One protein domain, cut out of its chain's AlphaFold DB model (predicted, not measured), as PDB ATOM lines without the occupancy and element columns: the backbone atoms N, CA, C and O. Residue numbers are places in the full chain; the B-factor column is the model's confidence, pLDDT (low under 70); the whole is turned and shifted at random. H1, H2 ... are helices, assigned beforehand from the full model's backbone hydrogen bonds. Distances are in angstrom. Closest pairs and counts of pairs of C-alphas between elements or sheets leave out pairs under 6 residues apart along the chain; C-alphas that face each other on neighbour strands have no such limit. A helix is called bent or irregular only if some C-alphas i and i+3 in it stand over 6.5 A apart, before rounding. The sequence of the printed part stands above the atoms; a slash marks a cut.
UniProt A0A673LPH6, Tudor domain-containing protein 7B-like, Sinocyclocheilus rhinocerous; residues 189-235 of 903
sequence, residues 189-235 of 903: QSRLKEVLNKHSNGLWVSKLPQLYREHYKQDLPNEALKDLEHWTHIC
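What this domain is: This is residues 189 to 235 of the 903 residues of the protein "Tudor domain-containing protein 7B-like" of Sinocyclocheilus rhinocerous (UniProt A0A673LPH6). Three short helices sit around a triangle, loosely set, with H1 and H2 turned crosswise to each other and H3 at the third corner. The loop of residues 217 to 223 swings from H2 over to H3, and the tail after H3, residues 231 to 235, folds back toward H1. The printed part has 47 residues with three named helices, H1, H2 and H3 in that order, and no named strand; the class is all helix. The whole is compact, with a radius of gyration of the C-alphas of 9.9 A, and spans 25 by 23 by 19 A.

How they stand to each other: H2, residues 205 to 216, is the longest helix; it is irregular, with C-alphas 206 and 209 7.2 A apart. H1, residues 189 to 197, only just touches H2, with 3 pairs of C-alphas within 8 A. The closest C-alphas are those of Val 195 and Tyr 212, 7.6 A apart, and H2 touches H1 with residues 211 to 212 alone. The lines of H1 and H2 are about perpendicular, at 75 degrees. H3, residues 224 to 230, is near H2, with 6 pairs of C-alphas within 10 A, the closest 8.1 A apart. H3 is also near H1, with 5 such pairs. In H1 every O i to N i+4 pair is within hydrogen-bond range; in H2 6 of 8 are, and in H3 1 of 3, beside 1 of 4 O i to N i+3 pairs.

Where its parts are: H2 is 16.8 A long, from C-alpha 205 at (58.301, 54.735, 85.577). H1 is 12.1 A long and begins at C-alpha 189, (50.359, 66.566, 85.453). H3 is 10.0 A long and ends at C-alpha 230, (56.775, 65.332, 76.452); it is neither bent nor irregular, but only just: C-alphas 226 and 229 are 6.4 A apart.

The domain as a whole: The two C-alphas farthest apart, of Lys 217 and Thr 232, are 25.4 A apart. The printed part has no cut, and both links are short. The mean pLDDT of the printed part is 72.8; residues 199 to 204, 226, 228 to 230 and 232 to 235 are under 70.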
ATOM      1  N   GLN A 189      49.152  65.746  85.339       80.19
ATOM      2  CA  GLN A 189      50.359  66.566  85.453       80.19
ATOM      3  C   GLN A 189      50.579  67.126  86.868       80.19
ATOM      4  O   GLN A 189      51.661  66.953  87.428       80.19
ATOM      5  N   SER A 190      49.571  67.769  87.475       81.06
ATOM      6  CA  SER A 190      49.714  68.346  88.822       81.06
ATOM      7  C   SER A 190      49.924  67.273  89.895       81.06
ATOM      8  O   SER A 190      50.822  67.400  90.728       81.06
ATOM      9  N   ARG A 191      49.165  66.172  89.821       84.44
ATOM     10  CA  ARG A 191      49.303  65.003  90.702       84.44
ATOM     11  C   ARG A 191      50.665  64.313  90.569       84.44
ATOM     12  O   ARG A 191      51.263  63.932  91.571       84.44
ATOM     13  N   LEU A 192      51.194  64.183  89.352       80.56
ATOM     14  CA  LEU A 192      52.528  63.621  89.129       80.56
ATOM     15  C   LEU A 192      53.639  64.552  89.625       80.56
ATOM     16  O   LEU A 192      54.594  64.053  90.215       80.56
ATOM     17  N   LYS A 193      53.507  65.880  89.484       78.62
ATOM     18  CA  LYS A 193      54.458  66.825  90.097       78.62
ATOM     19  C   LYS A 193      54.483  66.676  91.625       78.62
ATOM     20  O   LYS A 193      55.558  66.673  92.214       78.62
ATOM     21  N   GLU A 194      53.330  66.480  92.267       77.94
ATOM     22  CA  GLU A 194      53.257  66.247  93.717       77.94
ATOM     23  C   GLU A 194      53.932  64.927  94.147       77.94
ATOM     24  O   GLU A 194      54.646  64.901  95.150       77.94
ATOM     25  N   VAL A 195      53.751  63.840  93.384       76.44
ATOM     26  CA  VAL A 195      54.418  62.546  93.637       76.44
ATOM     27  C   VAL A 195      55.931  62.645  93.410       76.44
ATOM     28  O   VAL A 195      56.705  62.204  94.257       76.44
ATOM     29  N   LEU A 196      56.379  63.264  92.315       72.69
ATOM     30  CA  LEU A 196      57.806  63.418  92.003       72.69
ATOM     31  C   LEU A 196      58.525  64.349  92.988       72.69
ATOM     32  O   LEU A 196      59.655  64.061  93.375       72.69
ATOM     33  N   ASN A 197      57.868  65.406  93.476       71.62
ATOM     34  CA  ASN A 197      58.431  66.286  94.505       71.62
ATOM     35  C   ASN A 197      58.666  65.567  95.850       71.62
ATOM     36  O   ASN A 197      59.538  65.980  96.611       71.62
ATOM     37  N   LYS A 198      57.946  64.472  96.138       70.69
ATOM     38  CA  LYS A 198      58.191  63.599  97.307       70.69
ATOM     39  C   LYS A 198      59.316  62.578  97.070       70.69
ATOM     40  O   LYS A 198      59.739  61.903  98.006       70.69
ATOM     41  N   HIS A 199      59.822  62.483  95.841       66.25
ATOM     42  CA  HIS A 199      60.870  61.559  95.411       66.25
ATOM     43  C   HIS A 199      61.998  62.306  94.677       66.25
ATOM     44  O   HIS A 199      62.361  61.977  93.547       66.25
ATOM     45  N   SER A 200      62.591  63.298  95.353       53.34
ATOM     46  CA  SER A 200      63.697  64.144  94.857       53.34
ATOM     47  C   SER A 200      64.867  63.376  94.231       53.34
ATOM     48  O   SER A 200      65.534  63.886  93.333       53.34
ATOM     49  N   ASN A 201      65.109  62.149  94.696       49.69
ATOM     50  CA  ASN A 201      66.241  61.313  94.289       49.69
ATOM     51  C   ASN A 201      65.958  60.485  93.016       49.69
ATOM     52  O   ASN A 201      66.819  59.721  92.583       49.69
ATOM     53  N   GLY A 202      64.778  60.651  92.412       56.09
ATOM     54  CA  GLY A 202      64.350  59.974  91.190       56.09
ATOM     55  C   GLY A 202      63.359  58.833  91.441       56.09
ATOM     56  O   GLY A 202      63.413  58.143  92.460       56.09
ATOM     57  N   LEU A 203      62.450  58.620  90.488       62.75
ATOM     58  CA  LEU A 203      61.398  57.605  90.534       62.75
ATOM     59  C   LEU A 203      61.314  56.831  89.212       62.75
ATOM     60  O   LEU A 203      61.229  57.416  88.134       62.75
ATOM     61  N   TRP A 204      61.320  55.500  89.295       67.19
ATOM     62  CA  TRP A 204      61.192  54.614  88.135       67.19
ATOM     63  C   TRP A 204      59.765  54.633  87.579       67.19
ATOM     64  O   TRP A 204      58.810  54.451  88.340       67.19
ATOM     65  N   VAL A 205      59.614  54.756  86.255       70.56
ATOM     66  CA  VAL A 205      58.301  54.735  85.577       70.56
ATOM     67  C   VAL A 205      57.513  53.465  85.910       70.56
ATOM     68  O   VAL A 205      56.311  53.534  86.152       70.56
ATOM     69  N   SER A 206      58.183  52.315  86.030       72.44
ATOM     70  CA  SER A 206      57.576  51.040  86.449       72.44
ATOM     71  C   SER A 206      56.877  51.070  87.818       72.44
ATOM     72  O   SER A 206      55.954  50.289  88.035       72.44
ATOM     73  N   LYS A 207      57.256  51.976  88.732       73.62
ATOM     74  CA  LYS A 207      56.610  52.146  90.051       73.62
ATOM     75  C   LYS A 207      55.530  53.235  90.069       73.62
ATOM     76  O   LYS A 207      54.751  53.309  91.019       73.62
ATOM     77  N   LEU A 208      55.460  54.065  89.027       77.00
ATOM     78  CA  LEU A 208      54.577  55.228  88.965       77.00
ATOM     79  C   LEU A 208      53.073  54.879  89.024       77.00
ATOM     80  O   LEU A 208      52.367  55.539  89.790       77.00
ATOM     81  N   PRO A 209      52.554  53.844  88.320       78.31
ATOM     82  CA  PRO A 209      51.132  53.499  88.385       78.31
ATOM     83  C   PRO A 209      50.694  53.045  89.781       78.31
ATOM     84  O   PRO A 209      49.609  53.407  90.233       78.31
ATOM     85  N   GLN A 210      51.549  52.295  90.488       77.25
ATOM     86  CA  GLN A 210      51.260  51.825  91.843       77.25
ATOM     87  C   GLN A 210      51.196  52.995  92.832       77.25
ATOM     88  O   GLN A 210      50.193  53.137  93.526       77.25
ATOM     89  N   LEU A 211      52.204  53.873  92.850       77.81
ATOM     90  CA  LEU A 211      52.219  55.036  93.749       77.81
ATOM     91  C   LEU A 211      51.064  56.008  93.463       77.81
ATOM     92  O   LEU A 211      50.469  56.554  94.391       77.81
ATOM     93  N   TYR A 212      50.695  56.190  92.191       81.31
ATOM     94  CA  TYR A 212      49.541  57.004  91.807       81.31
ATOM     95  C   TYR A 212      48.218  56.390  92.305       81.31
ATOM     96  O   TYR A 212      47.399  57.098  92.899       81.31
ATOM     97  N   ARG A 213      48.042  55.065  92.166       84.44
ATOM     98  CA  ARG A 213      46.900  54.319  92.729       84.44
ATOM     99  C   ARG A 213      46.867  54.393  94.257       84.44
ATOM    100  O   ARG A 213      45.801  54.583  94.840       84.44
ATOM    101  N   GLU A 214      48.013  54.280  94.918       80.19
ATOM    102  CA  GLU A 214      48.123  54.345  96.378       80.19
ATOM    103  C   GLU A 214      47.779  55.737  96.923       80.19
ATOM    104  O   GLU A 214      47.015  55.821  97.891       80.19
ATOM    105  N   HIS A 215      48.246  56.816  96.285       80.94
ATOM    106  CA  HIS A 215      47.953  58.191  96.702       80.94
ATOM    107  C   HIS A 215      46.539  58.666  96.340       80.94
ATOM    108  O   HIS A 215      45.863  59.237  97.194       80.94
ATOM    109  N   TYR A 216      46.075  58.435  95.108       82.31
ATOM    110  CA  TYR A 216      44.839  59.045  94.590       82.31
ATOM    111  C   TYR A 216      43.649  58.080  94.477       82.31
ATOM    112  O   TYR A 216      42.572  58.500  94.059       82.31
ATOM    113  N   LYS A 217      43.827  56.801  94.847       79.94
ATOM    114  CA  LYS A 217      42.813  55.722  94.770       79.94
ATOM    115  C   LYS A 217      42.174  55.570  93.380       79.94
ATOM    116  O   LYS A 217      41.032  55.142  93.246       79.94
ATOM    117  N   GLN A 218      42.932  55.931  92.349       79.56
ATOM    118  CA  GLN A 218      42.561  55.909  90.938       79.56
ATOM    119  C   GLN A 218      43.755  55.387  90.145       79.56
ATOM    120  O   GLN A 218      44.893  55.714  90.477       79.56
ATOM    121  N   ASP A 219      43.514  54.601  89.099       76.44
ATOM    122  CA  ASP A 219      44.590  54.168  88.211       76.44
ATOM    123  C   ASP A 219      45.192  55.336  87.422       76.44
ATOM    124  O   ASP A 219      44.516  56.316  87.094       76.44
ATOM    125  N   LEU A 220      46.488  55.225  87.122       79.81
ATOM    126  CA  LEU A 220      47.170  56.135  86.207       79.81
ATOM    127  C   LEU A 220      46.697  55.819  84.774       79.81
ATOM    128  O   LEU A 220      46.854  54.673  84.353       79.81
ATOM    129  N   PRO A 221      46.135  56.782  84.017       80.62
ATOM    130  CA  PRO A 221      45.711  56.540  82.638       80.62
ATOM    131  C   PRO A 221      46.880  56.075  81.759       80.62
ATOM    132  O   PRO A 221      47.987  56.604  81.867       80.62
ATOM    133  N   ASN A 222      46.637  55.116  80.863       74.19
ATOM    134  CA  ASN A 222      47.675  54.551  79.987       74.19
ATOM    135  C   ASN A 222      48.254  55.603  79.021       74.19
ATOM    136  O   ASN A 222      49.399  55.506  78.581       74.19
ATOM    137  N   GLU A 223      47.458  56.621  78.719       76.38
ATOM    138  CA  GLU A 223      47.782  57.793  77.913       76.38
ATOM    139  C   GLU A 223      48.865  58.642  78.599       76.38
ATOM    140  O   GLU A 223      49.819  59.074  77.954       76.38
ATOM    141  N   ALA A 224      48.791  58.780  79.928       75.12
ATOM    142  CA  ALA A 224      49.735  59.574  80.711       75.12
ATOM    143  C   ALA A 224      51.167  59.031  80.664       75.12
ATOM    144  O   ALA A 224      52.104  59.802  80.826       75.12
ATOM    145  N   LEU A 225      51.350  57.725  80.427       72.19
ATOM    146  CA  LEU A 225      52.672  57.110  80.264       72.19
ATOM    147  C   LEU A 225      53.314  57.416  78.899       72.19
ATOM    148  O   LEU A 225      54.532  57.335  78.788       72.19
ATOM    149  N   LYS A 226      52.518  57.778  77.882       69.88
ATOM    150  CA  LYS A 226      53.002  58.186  76.548       69.88
ATOM    151  C   LYS A 226      53.302  59.684  76.504       69.88
ATOM    152  O   LYS A 226      54.337  60.108  75.999       69.88
ATOM    153  N   ASP A 227      52.423  60.483  77.101       71.38
ATOM    154  CA  ASP A 227      52.608  61.931  77.200       71.38
ATOM    155  C   ASP A 227      53.811  62.313  78.088       71.38
ATOM    156  O   ASP A 227      54.362  63.404  77.954       71.38
ATOM    157  N   LEU A 228      54.254  61.406  78.968       67.19
ATOM    158  CA  LEU A 228      55.331  61.626  79.939       67.19
ATOM    159  C   LEU A 228      56.695  61.947  79.304       67.19
ATOM    160  O   LEU A 228      57.489  62.686  79.884       67.19
ATOM    161  N   GLU A 229      56.961  61.458  78.091       60.34
ATOM    162  CA  GLU A 229      58.160  61.831  77.321       60.34
ATOM    163  C   GLU A 229      58.166  63.320  76.918       60.34
ATOM    164  O   GLU A 229      59.225  63.898  76.680       60.34
ATOM    165  N   HIS A 230      56.993  63.959  76.908       64.94
ATOM    166  CA  HIS A 230      56.775  65.332  76.452       64.94
ATOM    167  C   HIS A 230      56.580  66.333  77.609       64.94
ATOM    168  O   HIS A 230      56.518  67.539  77.372       64.94
ATOM    169  N   TRP A 231      56.481  65.878  78.864       72.31
ATOM    170  CA  TRP A 231      56.206  66.725  80.040       72.31
ATOM    171  C   TRP A 231      57.485  67.190  80.756       72.31
ATOM    172  O   TRP A 231      57.616  67.103  81.980       72.31
ATOM    173  N   THR A 232      58.426  67.733  79.982       65.38
ATOM    174  CA  THR A 232      59.746  68.198  80.454       65.38
ATOM    175  C   THR A 232      59.682  69.331  81.488       65.38
ATOM    176  O   THR A 232      60.627  69.542  82.246       65.38
ATOM    177  N   HIS A 233      58.547  70.033  81.573       65.56
ATOM    178  CA  HIS A 233      58.225  71.041  82.591       65.56
ATOM    179  C   HIS A 233      57.814  70.453  83.955       65.56
ATOM    180  O   HIS A 233      57.583  71.206  84.902       65.56
ATOM    181  N   ILE A 234      57.692  69.125  84.064       61.66
ATOM    182  CA  ILE A 234      57.284  68.401  85.281       61.66
ATOM    183  C   ILE A 234      58.318  67.352  85.674       61.66
ATOM    184  O   ILE A 234      58.637  67.236  86.860       61.66
ATOM    185  N   CYS A 235      58.870  66.622  84.703       60.81
ATOM    186  CA  CYS A 235      59.921  65.642  84.935       60.81
ATOM    187  C   CYS A 235      61.104  65.815  83.979       60.81
ATOM    188  O   CYS A 235      60.940  66.147  82.809       60.81
TER     189      CYS A 235